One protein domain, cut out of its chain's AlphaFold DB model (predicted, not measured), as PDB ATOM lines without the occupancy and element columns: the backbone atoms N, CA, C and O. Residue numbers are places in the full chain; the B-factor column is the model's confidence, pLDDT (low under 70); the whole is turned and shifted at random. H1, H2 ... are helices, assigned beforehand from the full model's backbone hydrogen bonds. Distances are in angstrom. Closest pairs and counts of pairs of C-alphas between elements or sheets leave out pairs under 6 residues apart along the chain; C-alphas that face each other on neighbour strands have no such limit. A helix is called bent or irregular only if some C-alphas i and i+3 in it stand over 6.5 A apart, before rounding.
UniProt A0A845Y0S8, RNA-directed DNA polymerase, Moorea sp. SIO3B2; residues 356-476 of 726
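What this domain is: This is residues 356 to 476 of the 726 residues of the protein "RNA-directed DNA polymerase" of Moorea sp. SIO3B2 (UniProt A0A845Y0S8). Crossed helices make this domain: H1 and H5 cross at one end, the helical hairpin of H2 and H3 makes the other, and H4 lies between them. H6 is set across the last turns of H3, and a long link, residues 441 to 456, leads to it from H5. The printed part has 121 residues with seven named helices, H1 to H7, and no named strand; the class is all helix. It is compact, with a radius of gyration of the C-alphas of 14.0 A and spans of 41 by 30 by 24 A.

How they stand to each other: H1, residues 356 to 373, has a kink of 27 degrees near residue 367 and is only just irregular: C-alphas 367 and 370 are 6.6 A apart. H2, residues 376 to 385, and H3, residues 389 to 405, form a hairpin, closest at C-alphas 385 and 392, 4.9 A. H4, residues 412 to 423, is the hub; it touches H3 about perpendicular at 79 degrees, closest at C-alphas 397 and 412, 5.9 A. H1 touches H4 with residues 372 to 373 alone, closest at C-alphas 372 and 419, 4.8 A. H4 and H2 only just touch, with 3 pairs of C-alphas within 8 A, closest at 379 and 423, 6.5 A. H5, residues 426 to 440, touches H4 only at the corner, and only just, with 3 pairs, closest at C-alphas 422 and 429, 6.0 A. H5 touches H1 at a steep tilt of 50 degrees, opposite ways, closest at C-alphas 366 and 436, 4.9 A. H6, residues 457 to 470, touches H3 with residues 460 to 464 alone, closest at C-alphas 402 and 460, 5.7 A. H7, residues 472 to 476, is close to but not clearly touching H1, with C-alphas 367 and 474 6.9 A apart. Every O i to N i+4 pair is within hydrogen-bond range in H2, H3, H5, H6 and H7; in H1 11 of 14 are, in H4 7 of 8.

Where its parts are: H1 begins at C-alpha 356 (311.179, 154.545, 271.686) and is 25.9 A long; H3 is 24.8 A, H5 20.7 A and H6 20.0 A. H7 ends at C-alpha 476 (300.188, 146.363, 257.579).

The domain as a whole: The C-alphas of Cys 356 and Lys 388 are the two farthest apart, 43.1 A. The printed part has no cut, and the link from H5 to H6 is long. The mean pLDDT of the printed part is 94.1, and no printed residue is under 70.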
ATOM      1  N   CYS A 356     312.454 154.418 272.394       86.81
ATOM      2  CA  CYS A 356     311.179 154.545 271.686       86.81
ATOM      3  C   CYS A 356     311.342 155.217 270.311       86.81
ATOM      4  O   CYS A 356     310.831 154.723 269.303       86.81
ATOM      5  N   LEU A 357     312.075 156.334 270.247       88.69
ATOM      6  CA  LEU A 357     312.316 157.032 268.983       88.69
ATOM      7  C   LEU A 357     313.227 156.226 268.056       88.69
ATOM      8  O   LEU A 357     312.984 156.209 266.850       88.69
ATOM      9  N   ASP A 358     314.234 155.544 268.602       86.19
ATOM     10  CA  ASP A 358     315.131 154.691 267.816       86.19
ATOM     11  C   ASP A 358     314.348 153.552 267.135       86.19
ATOM     12  O   ASP A 358     314.440 153.370 265.919       86.19
ATOM     13  N   GLU A 359     313.482 152.857 267.879       90.75
ATOM     14  CA  GLU A 359     312.621 151.793 267.347       90.75
ATOM     15  C   GLU A 359     311.650 152.307 266.269       90.75
ATOM     16  O   GLU A 359     311.479 151.682 265.215       90.75
ATOM     17  N   LEU A 360     311.020 153.467 266.490       93.12
ATOM     18  CA  LEU A 360     310.138 154.088 265.496       93.12
ATOM     19  C   LEU A 360     310.901 154.548 264.250       93.12
ATOM     20  O   LEU A 360     310.368 154.475 263.139       93.12
ATOM     21  N   SER A 361     312.139 155.011 264.413       91.88
ATOM     22  CA  SER A 361     313.000 155.411 263.304       91.88
ATOM     23  C   SER A 361     313.364 154.212 262.432       91.88
ATOM     24  O   SER A 361     313.170 154.241 261.216       91.88
ATOM     25  N   ASP A 362     313.768 153.110 263.060       91.06
ATOM     26  CA  ASP A 362     314.108 151.869 262.372       91.06
ATOM     27  C   ASP A 362     312.922 151.293 261.596       91.06
ATOM     28  O   ASP A 362     313.065 150.886 260.437       91.06
ATOM     29  N   ARG A 363     311.728 151.306 262.197       96.50
ATOM     30  CA  ARG A 363     310.489 150.904 261.516       96.50
ATOM     31  C   ARG A 363     310.168 151.826 260.345       96.50
ATOM     32  O   ARG A 363     309.788 151.336 259.282       96.50
ATOM     33  N   PHE A 364     310.339 153.139 260.506       96.56
ATOM     34  CA  PHE A 364     310.130 154.105 259.429       96.56
ATOM     35  C   PHE A 364     311.038 153.830 258.232       96.56
ATOM     36  O   PHE A 364     310.542 153.694 257.111       96.56
ATOM     37  N   ASP A 365     312.331 153.632 258.471       94.19
ATOM     38  CA  ASP A 365     313.292 153.228 257.447       94.19
ATOM     39  C   ASP A 365     312.864 151.957 256.711       94.19
ATOM     40  O   ASP A 365     312.920 151.900 255.481       94.19
ATOM     41  N   CYS A 366     312.403 150.942 257.442       95.88
ATOM     42  CA  CYS A 366     311.960 149.671 256.867       95.88
ATOM     43  C   CYS A 366     310.659 149.796 256.055       95.88
ATOM     44  O   CYS A 366     310.367 148.932 255.223       95.88
ATOM     45  N   VAL A 367     309.872 150.856 256.270       96.88
ATOM     46  CA  VAL A 367     308.706 151.191 255.441       96.88
ATOM     47  C   VAL A 367     309.147 151.915 254.173       96.88
ATOM     48  O   VAL A 367     308.739 151.518 253.081       96.88
ATOM     49  N   VAL A 368     309.980 152.953 254.287       96.19
ATOM     50  CA  VAL A 368     310.261 153.850 253.155       96.19
ATOM     51  C   VAL A 368     311.412 153.377 252.269       96.19
ATOM     52  O   VAL A 368     311.296 153.432 251.048       96.19
ATOM     53  N   ASN A 369     312.510 152.864 252.835       95.56
ATOM     54  CA  ASN A 369     313.703 152.500 252.062       95.56
ATOM     55  C   ASN A 369     313.440 151.460 250.963       95.56
ATOM     56  O   ASN A 369     313.915 151.663 249.842       95.56
ATOM     57  N   PRO A 370     312.636 150.407 251.194       96.31
ATOM     58  CA  PRO A 370     312.290 149.441 250.153       96.31
ATOM     59  C   PRO A 370     311.571 150.046 248.935       96.31
ATOM     60  O   PRO A 370     311.709 149.516 247.831       96.31
ATOM     61  N   LEU A 371     310.849 151.164 249.100       97.06
ATOM     62  CA  LEU A 371     310.224 151.893 247.988       97.06
ATOM     63  C   LEU A 371     311.284 152.520 247.077       97.06
ATOM     64  O   LEU A 371     311.171 152.462 245.861       97.06
ATOM     65  N   TRP A 372     312.356 153.059 247.656       95.12
ATOM     66  CA  TRP A 372     313.472 153.651 246.911       95.12
ATOM     67  C   TRP A 372     314.385 152.585 246.289       95.12
ATOM     68  O   TRP A 372     314.982 152.799 245.233       95.12
ATOM     69  N   ILE A 373     314.502 151.429 246.952       95.56
ATOM     70  CA  ILE A 373     315.270 150.266 246.487       95.56
ATOM     71  C   ILE A 373     314.618 149.648 245.248       95.56
ATOM     72  O   ILE A 373     315.336 149.280 244.312       95.56
ATOM     73  N   MET A 374     313.283 149.561 245.237       95.06
ATOM     74  CA  MET A 374     312.470 148.972 244.167       95.06
ATOM     75  C   MET A 374     312.861 147.514 243.852       95.06
ATOM     76  O   MET A 374     313.727 146.930 244.503       95.06
ATOM     77  N   ASN A 375     312.232 146.902 242.844       93.69
ATOM     78  CA  ASN A 375     312.696 145.622 242.316       93.69
ATOM     79  C   ASN A 375     313.759 145.804 241.212       93.69
ATOM     80  O   ASN A 375     313.995 146.907 240.704       93.69
ATOM     81  N   SER A 376     314.421 144.711 240.829       93.94
ATOM     82  CA  SER A 376     315.450 144.726 239.776       93.94
ATOM     83  C   SER A 376     314.985 145.279 238.419       93.94
ATOM     84  O   SER A 376     315.736 146.034 237.798       93.94
ATOM     85  N   GLU A 377     313.762 144.963 237.988       92.94
ATOM     86  CA  GLU A 377     313.177 145.425 236.721       92.94
ATOM     87  C   GLU A 377     312.957 146.940 236.725       92.94
ATOM     88  O   GLU A 377     313.386 147.644 235.812       92.94
ATOM     89  N   HIS A 378     312.370 147.469 237.797       95.00
ATOM     90  CA  HIS A 378     312.119 148.895 237.932       95.00
ATOM     91  C   HIS A 378     313.426 149.691 238.041       95.00
ATOM     92  O   HIS A 378     313.599 150.712 237.375       95.00
ATOM     93  N   ARG A 379     314.417 149.182 238.785       94.94
ATOM     94  CA  ARG A 379     315.757 149.789 238.794       94.94
ATOM     95  C   ARG A 379     316.402 149.823 237.409       94.94
ATOM     96  O   ARG A 379     317.170 150.743 237.139       94.94
ATOM     97  N   ALA A 380     316.148 148.840 236.541       95.12
ATOM     98  CA  ALA A 380     316.697 148.837 235.185       95.12
ATOM     99  C   ALA A 380     316.153 150.006 234.343       95.12
ATOM    100  O   ALA A 380     316.921 150.611 233.592       95.12
ATOM    101  N   ILE A 381     314.882 150.382 234.539       95.31
ATOM    102  CA  ILE A 381     314.264 151.560 233.910       95.31
ATOM    103  C   ILE A 381     315.037 152.824 234.302       95.31
ATOM    104  O   ILE A 381     315.585 153.502 233.430       95.31
ATOM    105  N   PHE A 382     315.198 153.081 235.603       95.25
ATOM    106  CA  PHE A 382     315.931 154.254 236.091       95.25
ATOM    107  C   PHE A 382     317.405 154.263 235.669       95.25
ATOM    108  O   PHE A 382     317.914 155.302 235.255       95.25
ATOM    109  N   LYS A 383     318.089 153.109 235.670       94.88
ATOM    110  CA  LYS A 383     319.465 153.010 235.145       94.88
ATOM    111  C   LYS A 383     319.550 153.408 233.673       94.88
ATOM    112  O   LYS A 383     320.495 154.083 233.283       94.88
ATOM    113  N   SER A 384     318.573 153.005 232.860       95.50
ATOM    114  CA  SER A 384     318.536 153.347 231.432       95.50
ATOM    115  C   SER A 384     318.212 154.825 231.171       95.50
ATOM    116  O   SER A 384     318.606 155.373 230.137       95.50
ATOM    117  N   ALA A 385     317.514 155.467 232.112       95.81
ATOM    118  CA  ALA A 385     317.111 156.865 232.050       95.81
ATOM    119  C   ALA A 385     318.124 157.826 232.694       95.81
ATOM    120  O   ALA A 385     318.048 159.019 232.441       95.81
ATOM    121  N   PHE A 386     319.095 157.337 233.472       93.38
ATOM    122  CA  PHE A 386     319.995 158.159 234.295       93.38
ATOM    123  C   PHE A 386     320.660 159.337 233.550       93.38
ATOM    124  O   PHE A 386     320.686 160.461 234.054       93.38
ATOM    125  N   HIS A 387     321.124 159.117 232.316       92.56
ATOM    126  CA  HIS A 387     321.747 160.156 231.478       92.56
ATOM    127  C   HIS A 387     320.769 160.887 230.537       92.56
ATOM    128  O   HIS A 387     321.177 161.794 229.810       92.56
ATOM    129  N   LYS A 388     319.491 160.498 230.523       95.06
ATOM    130  CA  LYS A 388     318.432 161.043 229.663       95.06
ATOM    131  C   LYS A 388     317.479 161.868 230.519       95.06
ATOM    132  O   LYS A 388     316.543 161.324 231.092       95.06
ATOM    133  N   ASP A 389     317.734 163.167 230.612       93.12
ATOM    134  CA  ASP A 389     317.122 164.006 231.646       93.12
ATOM    135  C   ASP A 389     315.589 164.045 231.594       93.12
ATOM    136  O   ASP A 389     314.939 163.759 232.595       93.12
ATOM    137  N   GLU A 390     315.009 164.263 230.413       94.50
ATOM    138  CA  GLU A 390     313.551 164.226 230.225       94.50
ATOM    139  C   GLU A 390     312.949 162.878 230.649       94.50
ATOM    140  O   GLU A 390     311.935 162.830 231.340       94.50
ATOM    141  N   LEU A 391     313.604 161.770 230.285       95.88
ATOM    142  CA  LEU A 391     313.132 160.425 230.611       95.88
ATOM    143  C   LEU A 391     313.283 160.110 232.106       95.88
ATOM    144  O   LEU A 391     312.440 159.426 232.681       95.88
ATOM    145  N   TRP A 392     314.349 160.601 232.744       96.62
ATOM    146  CA  TRP A 392     314.548 160.465 234.184       96.62
ATOM    147  C   TRP A 392     313.403 161.128 234.942       96.62
ATOM    148  O   TRP A 392     312.729 160.467 235.731       96.62
ATOM    149  N   TRP A 393     313.144 162.406 234.658       96.50
ATOM    150  CA  TRP A 393     312.108 163.169 235.348       96.50
ATOM    151  C   TRP A 393     310.700 162.676 235.032       96.50
ATOM    152  O   TRP A 393     309.867 162.633 235.933       96.50
ATOM    153  N   TYR A 394     310.465 162.181 233.814       95.75
ATOM    154  CA  TYR A 394     309.248 161.448 233.473       95.75
ATOM    155  C   TYR A 394     309.014 160.253 234.416       95.75
ATOM    156  O   TYR A 394     307.958 160.135 235.033       95.75
ATOM    157  N   HIS A 395     310.016 159.383 234.594       96.62
ATOM    158  CA  HIS A 395     309.885 158.221 235.478       96.62
ATOM    159  C   HIS A 395     309.776 158.594 236.958       96.62
ATOM    160  O   HIS A 395     309.022 157.947 237.684       96.62
ATOM    161  N   ILE A 396     310.492 159.632 237.405       97.19
ATOM    162  CA  ILE A 396     310.369 160.163 238.768       97.19
ATOM    163  C   ILE A 396     308.942 160.639 239.023       97.19
ATOM    164  O   ILE A 396     308.316 160.171 239.972       97.19
ATOM    165  N   HIS A 397     308.409 161.502 238.157       95.94
ATOM    166  CA  HIS A 397     307.069 162.055 238.309       95.94
ATOM    167  C   HIS A 397     306.000 160.957 238.293       95.94
ATOM    168  O   HIS A 397     305.140 160.888 239.171       95.94
ATOM    169  N   HIS A 398     306.092 160.031 237.338       96.44
ATOM    170  CA  HIS A 398     305.158 158.917 237.235       96.44
ATOM    171  C   HIS A 398     305.210 158.015 238.482       96.44
ATOM    172  O   HIS A 398     304.168 157.605 239.008       96.44
ATOM    173  N   TYR A 399     306.406 157.742 239.016       97.62
ATOM    174  CA  TYR A 399     306.525 156.947 240.237       97.62
ATOM    175  C   TYR A 399     305.999 157.696 241.460       97.62
ATOM    176  O   TYR A 399     305.332 157.099 242.303       97.62
ATOM    177  N   GLN A 400     306.225 159.005 241.533       96.44
ATOM    178  CA  GLN A 400     305.693 159.854 242.589       96.44
ATOM    179  C   GLN A 400     304.157 159.795 242.646       96.44
ATOM    180  O   GLN A 400     303.600 159.626 243.734       96.44
ATOM    181  N   GLN A 401     303.467 159.821 241.498       95.88
ATOM    182  CA  GLN A 401     302.008 159.647 241.464       95.88
ATOM    183  C   GLN A 401     301.577 158.256 241.963       95.88
ATOM    184  O   GLN A 401     300.596 158.136 242.700       95.88
ATOM    185  N   CYS A 402     302.331 157.205 241.623       97.38
ATOM    186  CA  CYS A 402     302.093 155.850 242.133       97.38
ATOM    187  C   CYS A 402     302.229 155.786 243.662       97.38
ATOM    188  O   CYS A 402     301.346 155.269 244.348       97.38
ATOM    189  N   LEU A 403     303.301 156.362 244.210       97.38
ATOM    190  CA  LEU A 403     303.545 156.439 245.652       97.38
ATOM    191  C   LEU A 403     302.427 157.189 246.387       97.38
ATOM    192  O   LEU A 403     301.957 156.739 247.436       97.38
ATOM    193  N   ARG A 404     301.922 158.277 245.801       95.50
ATOM    194  CA  ARG A 404     300.801 159.039 246.363       95.50
ATOM    195  C   ARG A 404     299.528 158.196 246.494       95.50
ATOM    196  O   ARG A 404     298.854 158.275 247.521       95.50
ATOM    197  N   GLU A 405     299.220 157.339 245.516       95.88
ATOM    198  CA  GLU A 405     298.062 156.427 245.570       95.88
ATOM    199  C   GLU A 405     298.187 155.334 246.649       95.88
ATOM    200  O   GLU A 405     297.182 154.733 247.031       95.88
ATOM    201  N   ILE A 406     299.390 155.082 247.176       96.50
ATOM    202  CA  ILE A 406     299.617 154.224 248.354       96.50
ATOM    203  C   ILE A 406     299.936 155.034 249.618       96.50
ATOM    204  O   ILE A 406     300.491 154.483 250.571       96.50
ATOM    205  N   LYS A 407     299.549 156.317 249.651       95.44
ATOM    206  CA  LYS A 407     299.688 157.214 250.811       95.44
ATOM    207  C   LYS A 407     301.136 157.467 251.236       95.44
ATOM    208  O   LYS A 407     301.424 157.615 252.418       95.44
ATOM    209  N   ILE A 408     302.038 157.522 250.261       96.69
ATOM    210  CA  ILE A 408     303.416 157.967 250.448       96.69
ATOM    211  C   ILE A 408     303.582 159.295 249.715       96.69
ATOM    212  O   ILE A 408     303.466 159.368 248.493       96.69
ATOM    213  N   TYR A 409     303.843 160.352 250.473       94.88
ATOM    214  CA  TYR A 409     303.974 161.712 249.977       94.88
ATOM    215  C   TYR A 409     305.450 162.106 249.959       94.88
ATOM    216  O   TYR A 409     306.129 162.137 250.980       94.88
ATOM    217  N   ILE A 410     305.961 162.379 248.766       93.44
ATOM    218  CA  ILE A 410     307.331 162.830 248.525       93.44
ATOM    219  C   ILE A 410     307.316 163.720 247.280       93.44
ATOM    220  O   ILE A 410     306.457 163.545 246.409       93.44
ATOM    221  N   ASN A 411     308.207 164.708 247.216       90.75
ATOM    222  CA  ASN A 411     308.372 165.522 246.013       90.75
ATOM    223  C   ASN A 411     309.362 164.865 245.037       90.75
ATOM    224  O   ASN A 411     310.156 164.005 245.421       90.75
ATOM    225  N   ASP A 412     309.304 165.284 243.776       93.62
ATOM    226  CA  ASP A 412     310.070 164.680 242.684       93.62
ATOM    227  C   ASP A 412     311.589 164.757 242.933       93.62
ATOM    228  O   ASP A 412     312.303 163.770 242.743       93.62
ATOM    229  N   THR A 413     312.091 165.893 243.423       91.62
ATOM    230  CA  THR A 413     313.520 166.087 243.713       91.62
ATOM    231  C   THR A 413     314.006 165.140 244.808       91.62
ATOM    232  O   THR A 413     314.982 164.416 244.606       91.62
ATOM    233  N   ASP A 414     313.312 165.066 245.945       90.62
ATOM    234  CA  ASP A 414     313.673 164.158 247.036       90.62
ATOM    235  C   ASP A 414     313.584 162.697 246.590       90.62
ATOM    236  O   ASP A 414     314.473 161.901 246.899       90.62
ATOM    237  N   LEU A 415     312.563 162.336 245.803       94.94
ATOM    238  CA  LEU A 415     312.429 160.993 245.239       94.94
ATOM    239  C   LEU A 415     313.619 160.631 244.338       94.94
ATOM    240  O   LEU A 415     314.160 159.528 244.452       94.94
ATOM    241  N   SER A 416     314.062 161.563 243.491       95.25
ATOM    242  CA  SER A 416     315.237 161.403 242.625       95.25
ATOM    243  C   SER A 416     316.496 161.064 243.428       95.25
ATOM    244  O   SER A 416     317.148 160.044 243.171       95.25
ATOM    245  N   HIS A 417     316.788 161.838 244.475       91.69
ATOM    246  CA  HIS A 417     317.930 161.592 245.359       91.69
ATOM    247  C   HIS A 417     317.798 160.259 246.120       91.69
ATOM    248  O   HIS A 417     318.763 159.500 246.259       91.69
ATOM    249  N   LYS A 418     316.590 159.926 246.600       92.94
ATOM    250  CA  LYS A 418     316.318 158.670 247.318       92.94
ATOM    251  C   LYS A 418     316.533 157.439 246.455       92.94
ATOM    252  O   LYS A 418     317.127 156.471 246.926       92.94
ATOM    253  N   ILE A 419     316.095 157.477 245.202       94.38
ATOM    254  CA  ILE A 419     316.338 156.396 244.244       94.38
ATOM    255  C   ILE A 419     317.833 156.293 243.944       94.38
ATOM    256  O   ILE A 419     318.392 155.191 243.977       94.38
ATOM    257  N   TYR A 420     318.511 157.422 243.719       92.19
ATOM    258  CA  TYR A 420     319.945 157.440 243.433       92.19
ATOM    259  C   TYR A 420     320.784 156.765 244.531       92.19
ATOM    260  O   TYR A 420     321.663 155.959 244.201       92.19
ATOM    261  N   LYS A 421     320.451 156.981 245.818       89.12
ATOM    262  CA  LYS A 421     321.092 156.322 246.983       89.12
ATOM    263  C   LYS A 421     321.267 154.810 246.790       89.12
ATOM    264  O   LYS A 421     322.287 154.253 247.202       89.12
ATOM    265  N   TYR A 422     320.298 154.146 246.158       92.06
ATOM    266  CA  TYR A 422     320.281 152.692 245.979       92.06
ATOM    267  C   TYR A 422     320.550 152.230 244.549       92.06
ATOM    268  O   TYR A 422     320.919 151.066 244.357       92.06
ATOM    269  N   LEU A 423     320.402 153.102 243.547       91.44
ATOM    270  CA  LEU A 423     320.449 152.745 242.127       91.44
ATOM    271  C   LEU A 423     321.747 152.010 241.751       91.44
ATOM    272  O   LEU A 423     321.718 150.960 241.094       91.44
ATOM    273  N   HIS A 424     322.877 152.509 242.256       88.44
ATOM    274  CA  HIS A 424     324.220 151.976 241.999       88.44
ATOM    275  C   HIS A 424     324.882 151.327 243.229       88.44
ATOM    276  O   HIS A 424     325.989 150.809 243.128       88.44
ATOM    277  N   ASN A 425     324.200 151.276 244.381       89.50
ATOM    278  CA  ASN A 425     324.779 150.827 245.651       89.50
ATOM    279  C   ASN A 425     324.201 149.480 246.124       89.50
ATOM    280  O   ASN A 425     323.240 149.438 246.890       89.50
ATOM    281  N   ALA A 426     324.791 148.365 245.682       91.31
ATOM    282  CA  ALA A 426     324.330 147.024 246.067       91.31
ATOM    283  C   ALA A 426     324.425 146.755 247.573       91.31
ATOM    284  O   ALA A 426     323.453 146.299 248.164       91.31
ATOM    285  N   LYS A 427     325.543 147.139 248.199       91.50
ATOM    286  CA  LYS A 427     325.760 146.957 249.641       91.50
ATOM    287  C   LYS A 427     324.728 147.714 250.478       91.50
ATOM    288  O   LYS A 427     324.234 147.186 251.464       91.50
ATOM    289  N   GLY A 428     324.391 148.942 250.074       90.00
ATOM    290  CA  GLY A 428     323.348 149.737 250.726       90.00
ATOM    291  C   GLY A 428     321.974 149.072 250.639       90.00
ATOM    292  O   GLY A 428     321.269 149.018 251.639       90.00
ATOM    293  N   ARG A 429     321.627 148.500 249.474       93.06
ATOM    294  CA  ARG A 429     320.380 147.733 249.311       93.06
ATOM    295  C   ARG A 429     320.356 146.503 250.212       93.06
ATOM    296  O   ARG A 429     319.390 146.310 250.932       93.06
ATOM    297  N   GLU A 430     321.411 145.692 250.186       94.31
ATOM    298  CA  GLU A 430     321.506 144.469 250.995       94.31
ATOM    299  C   GLU A 430     321.385 144.767 252.491       94.31
ATOM    300  O   GLU A 430     320.633 144.093 253.188       94.31
ATOM    301  N   ARG A 431     322.067 145.813 252.970       93.81
ATOM    302  CA  ARG A 431     322.002 146.249 254.368       93.81
ATOM    303  C   ARG A 431     320.586 146.655 254.779       93.81
ATOM    304  O   ARG A 431     320.099 146.191 255.806       93.81
ATOM    305  N   ASP A 432     319.924 147.502 253.994       93.25
ATOM    306  CA  ASP A 432     318.620 148.051 254.385       93.25
ATOM    307  C   ASP A 432     317.489 147.013 254.197       93.25
ATOM    308  O   ASP A 432     316.527 147.007 254.962       93.25
ATOM    309  N   LEU A 433     317.640 146.059 253.265       95.12
ATOM    310  CA  LEU A 433     316.765 144.880 253.158       95.12
ATOM    311  C   LEU A 433     316.993 143.869 254.294       95.12
ATOM    312  O   LEU A 433     316.036 143.251 254.755       95.12
ATOM    313  N   ALA A 434     318.230 143.698 254.772       95.25
ATOM    314  CA  ALA A 434     318.501 142.871 255.949       95.25
ATOM    315  C   ALA A 434     317.835 143.465 257.199       95.25
ATOM    316  O   ALA A 434     317.119 142.756 257.898       95.25
ATOM    317  N   LYS A 435     317.955 144.786 257.404       93.69
ATOM    318  CA  LYS A 435     317.245 145.495 258.482       93.69
ATOM    319  C   LYS A 435     315.727 145.314 258.371       93.69
ATOM    320  O   LYS A 435     315.066 145.036 259.364       93.69
ATOM    321  N   GLN A 436     315.171 145.381 257.158       93.94
ATOM    322  CA  GLN A 436     313.748 145.113 256.929       93.94
ATOM    323  C   GLN A 436     313.342 143.689 257.335       93.94
ATOM    324  O   GLN A 436     312.282 143.496 257.933       93.94
ATOM    325  N   LYS A 437     314.171 142.691 257.022       94.94
ATOM    326  CA  LYS A 437     313.943 141.311 257.451       94.94
ATOM    327  C   LYS A 437     313.947 141.199 258.973       94.94
ATOM    328  O   LYS A 437     313.061 140.547 259.517       94.94
ATOM    329  N   ASP A 438     314.890 141.850 259.641       94.75
ATOM    330  CA  ASP A 438     315.017 141.793 261.097       94.75
ATOM    331  C   ASP A 438     313.834 142.476 261.804       94.75
ATOM    332  O   ASP A 438     313.296 141.936 262.767       94.75
ATOM    333  N   VAL A 439     313.378 143.627 261.293       93.62
ATOM    334  CA  VAL A 439     312.309 144.427 261.916       93.62
ATOM    335  C   VAL A 439     310.905 143.925 261.545       93.62
ATOM    336  O   VAL A 439     310.024 143.875 262.399       93.62
ATOM    337  N   PHE A 440     310.664 143.549 260.282       92.75
ATOM    338  CA  PHE A 440     309.327 143.189 259.774       92.75
ATOM    339  C   PHE A 440     309.164 141.718 259.376       92.75
ATOM    340  O   PHE A 440     308.068 141.319 258.971       92.75
ATOM    341  N   GLY A 441     310.221 140.904 259.435       91.06
ATOM    342  CA  GLY A 441     310.188 139.522 258.941       91.06
ATOM    343  C   GLY A 441     309.999 139.421 257.422       91.06
ATOM    344  O   GLY A 441     309.555 138.388 256.921       91.06
ATOM    345  N   LEU A 442     310.273 140.501 256.683       90.56
ATOM    346  CA  LEU A 442     310.085 140.593 255.238       90.56
ATOM    347  C   LEU A 442     311.384 140.278 254.496       90.56
ATOM    348  O   LEU A 442     312.369 140.993 254.636       90.56
ATOM    349  N   GLU A 443     311.376 139.225 253.676       89.00
ATOM    350  CA  GLU A 443     312.530 138.865 252.851       89.00
ATOM    351  C   GLU A 443     312.433 139.437 251.433       89.00
ATOM    352  O   GLU A 443     311.446 139.228 250.722       89.00
ATOM    353  N   GLY A 444     313.520 140.069 250.991       90.81
ATOM    354  CA  GLY A 444     313.701 140.504 249.610       90.81
ATOM    355  C   GLY A 444     312.995 141.814 249.258       90.81
ATOM    356  O   GLY A 444     312.553 142.576 250.109       90.81
ATOM    357  N   GLU A 445     312.947 142.102 247.961       95.88
ATOM    358  CA  GLU A 445     312.438 143.364 247.421       95.88
ATOM    359  C   GLU A 445     310.904 143.388 247.354       95.88
ATOM    360  O   GLU A 445     310.250 142.358 247.167       95.88
ATOM    361  N   LEU A 446     310.325 144.591 247.420       95.38
ATOM    362  CA  LEU A 446     308.889 144.776 247.215       95.38
ATOM    363  C   LEU A 446     308.474 144.384 245.791       95.38
ATOM    364  O   LEU A 446     309.137 144.703 244.798       95.38
ATOM    365  N   LYS A 447     307.326 143.713 245.687       94.12
ATOM    366  CA  LYS A 447     306.757 143.234 244.419       94.12
ATOM    367  C   LYS A 447     305.919 144.322 243.744       94.12
ATOM    368  O   LYS A 447     305.405 145.204 244.423       94.12
ATOM    369  N   TYR A 448     305.733 144.225 242.425       90.88
ATOM    370  CA  TYR A 448     304.912 145.160 241.632       90.88
ATOM    371  C   TYR A 448     305.316 146.633 241.795       90.88
ATOM    372  O   TYR A 448     304.470 147.515 241.860       90.88
ATOM    373  N   THR A 449     306.618 146.908 241.877       89.56
ATOM    374  CA  THR A 449     307.120 148.287 241.971       89.56
ATOM    375  C   THR A 449     307.209 148.979 240.614       89.56
ATOM    376  O   THR A 449     307.238 150.201 240.591       89.56
ATOM    377  N   GLN A 450     307.222 148.234 239.503       88.00
ATOM    378  CA  GLN A 450     307.335 148.776 238.145       88.00
ATOM    379  C   GLN A 450     306.187 149.734 237.801       88.00
ATOM    380  O   GLN A 450     305.035 149.451 238.122       88.00
ATOM    381  N   LEU A 451     306.511 150.828 237.109       91.88
ATOM    382  CA  LEU A 451     305.541 151.807 236.614       91.88
ATOM    383  C   LEU A 451     304.464 151.169 235.720       91.88
ATOM    384  O   LEU A 451     304.788 150.285 234.918       91.88
ATOM    385  N   PRO A 452     303.199 151.622 235.808       92.69
ATOM    386  CA  PRO A 452     302.181 151.230 234.845       92.69
ATOM    387  C   PRO A 452     302.515 151.766 233.439       92.69
ATOM    388  O   PRO A 452     303.333 152.668 233.271       92.69
ATOM    389  N   TYR A 453     301.894 151.184 232.410       86.44
ATOM    390  CA  TYR A 453     302.176 151.529 231.007       86.44
ATOM    391  C   TYR A 453     301.738 152.946 230.613       86.44
ATOM    392  O   TYR A 453     302.311 153.519 229.691       86.44
ATOM    393  N   ASP A 454     300.728 153.496 231.285       89.12
ATOM    394  CA  ASP A 454     300.233 154.854 231.078       89.12
ATOM    395  C   ASP A 454     299.952 155.542 232.421       89.12
ATOM    396  O   ASP A 454     299.753 154.882 233.441       89.12
ATOM    397  N   GLU A 455     299.931 156.873 232.403       90.69
ATOM    398  CA  GLU A 455     299.779 157.731 233.588       90.69
ATOM    399  C   GLU A 455     298.314 157.987 233.962       90.69
ATOM    400  O   GLU A 455     298.006 158.862 234.776       90.69
ATOM    401  N   SER A 456     297.364 157.274 233.345       93.94
ATOM    402  CA  SER A 456     295.963 157.500 233.663       93.94
ATOM    403  C   SER A 456     295.695 157.140 235.119       93.94
ATOM    404  O   SER A 456     296.165 156.135 235.653       93.94
ATOM    405  N   PHE A 457     294.824 157.921 235.749       92.00
ATOM    406  CA  PHE A 457     294.361 157.656 237.109       92.00
ATOM    407  C   PHE A 457     293.881 156.206 237.314       92.00
ATOM    408  O   PHE A 457     294.056 155.615 238.378       92.00
ATOM    409  N   LYS A 458     293.296 155.599 236.273       95.31
ATOM    410  CA  LYS A 458     292.872 154.198 236.286       95.31
ATOM    411  C   LYS A 458     294.065 153.241 236.364       95.31
ATOM    412  O   LYS A 458     294.014 152.308 237.164       95.31
ATOM    413  N   ALA A 459     295.101 153.456 235.555       95.94
ATOM    414  CA  ALA A 459     296.298 152.624 235.540       95.94
ATOM    415  C   ALA A 459     297.063 152.714 236.870       95.94
ATOM    416  O   ALA A 459     297.408 151.685 237.450       95.94
ATOM    417  N   ILE A 460     297.211 153.920 237.425       96.75
ATOM    418  CA  ILE A 460     297.862 154.134 238.727       96.75
ATOM    419  C   ILE A 460     297.059 153.474 239.864       96.75
ATOM    420  O   ILE A 460     297.626 152.803 240.729       96.75
ATOM    421  N   ARG A 461     295.721 153.546 239.843       95.88
ATOM    422  CA  ARG A 461     294.885 152.815 240.815       95.88
ATOM    423  C   ARG A 461     295.019 151.298 240.710       95.88
ATOM    424  O   ARG A 461     295.047 150.611 241.730       95.88
ATOM    425  N   GLN A 462     295.090 150.762 239.493       95.81
ATOM    426  CA  GLN A 462     295.314 149.329 239.272       95.81
ATOM    427  C   GLN A 462     296.696 148.893 239.769       95.81
ATOM    428  O   GLN A 462     296.821 147.830 240.387       95.81
ATOM    429  N   TRP A 463     297.712 149.730 239.545       96.75
ATOM    430  CA  TRP A 463     299.050 149.551 240.094       96.75
ATOM    431  C   TRP A 463     299.014 149.497 241.626       96.75
ATOM    432  O   TRP A 463     299.446 148.499 242.202       96.75
ATOM    433  N   SER A 464     298.398 150.489 242.280       97.25
ATOM    434  CA  SER A 464     298.292 150.572 243.747       97.25
ATOM    435  C   SER A 464     297.609 149.332 244.337       97.25
ATOM    436  O   SER A 464     298.138 148.697 245.253       97.25
ATOM    437  N   ALA A 465     296.490 148.894 243.749       96.69
ATOM    438  CA  ALA A 465     295.792 147.683 244.181       96.69
ATOM    439  C   ALA A 465     296.670 146.420 244.070       96.69
ATOM    440  O   ALA A 465     296.684 145.584 244.982       96.69
ATOM    441  N   SER A 466     297.426 146.289 242.977       97.06
ATOM    442  CA  SER A 466     298.334 145.156 242.739       97.06
ATOM    443  C   SER A 466     299.526 145.173 243.698       97.06
ATOM    444  O   SER A 466     299.889 144.134 244.261       97.06
ATOM    445  N   PHE A 467     300.089 146.358 243.938       97.38
ATOM    446  CA  PHE A 467     301.173 146.589 244.883       97.38
ATOM    447  C   PHE A 467     300.755 146.221 246.312       97.38
ATOM    448  O   PHE A 467     301.404 145.386 246.942       97.38
ATOM    449  N   ILE A 468     299.639 146.757 246.816       97.44
ATOM    450  CA  ILE A 468     299.158 146.478 248.180       97.44
ATOM    451  C   ILE A 468     298.815 144.993 248.355       97.44
ATOM    452  O   ILE A 468     299.196 144.374 249.350       97.44
ATOM    453  N   THR A 469     298.155 144.382 247.365       96.88
ATOM    454  CA  THR A 469     297.792 142.956 247.410       96.88
ATOM    455  C   THR A 469     299.018 142.048 247.496       96.88
ATOM    456  O   THR A 469     298.972 141.009 248.157       96.88
ATOM    457  N   SER A 470     300.116 142.443 246.855       96.25
ATOM    458  CA  SER A 470     301.345 141.651 246.795       96.25
ATOM    459  C   SER A 470     302.296 141.911 247.960       96.25
ATOM    460  O   SER A 470     303.146 141.070 248.244       96.25
ATOM    461  N   ASN A 471     302.127 143.039 248.656       96.69
ATOM    462  CA  ASN A 471     302.979 143.487 249.756       96.69
ATOM    463  C   ASN A 471     302.162 143.719 251.046       96.69
ATOM    464  O   ASN A 471     302.360 144.703 251.756       96.69
ATOM    465  N   LYS A 472     301.236 142.804 251.375       96.19
ATOM    466  CA  LYS A 472     300.306 142.945 252.519       96.19
ATOM    467  C   LYS A 472     301.000 143.158 253.863       96.19
ATOM    468  O   LYS A 472     300.545 143.973 254.657       96.19
ATOM    469  N   VAL A 473     302.090 142.432 254.117       96.38
ATOM    470  CA  VAL A 473     302.856 142.556 255.369       96.38
ATOM    471  C   VAL A 473     303.492 143.943 255.469       96.38
ATOM    472  O   VAL A 473     303.417 144.565 256.523       96.38
ATOM    473  N   TRP A 474     304.043 144.470 254.371       97.06
ATOM    474  CA  TRP A 474     304.562 145.839 254.331       97.06
ATOM    475  C   TRP A 474     303.449 146.863 254.580       97.06
ATOM    476  O   TRP A 474     303.609 147.733 255.431       97.06
ATOM    477  N   SER A 475     302.293 146.720 253.915       96.81
ATOM    478  CA  SER A 475     301.156 147.638 254.091       96.81
ATOM    479  C   SER A 475     300.662 147.655 255.534       96.81
ATOM    480  O   SER A 475     300.403 148.723 256.074       96.81
ATOM    481  N   LYS A 476     300.572 146.481 256.172       97.50
ATOM    482  CA  LYS A 476     300.188 146.363 257.579       97.50
ATOM    483  C   LYS A 476     301.179 147.096 258.494       97.50
ATOM    484  O   LYS A 476     300.751 147.895 259.315       97.50
TER     485      LYS A 476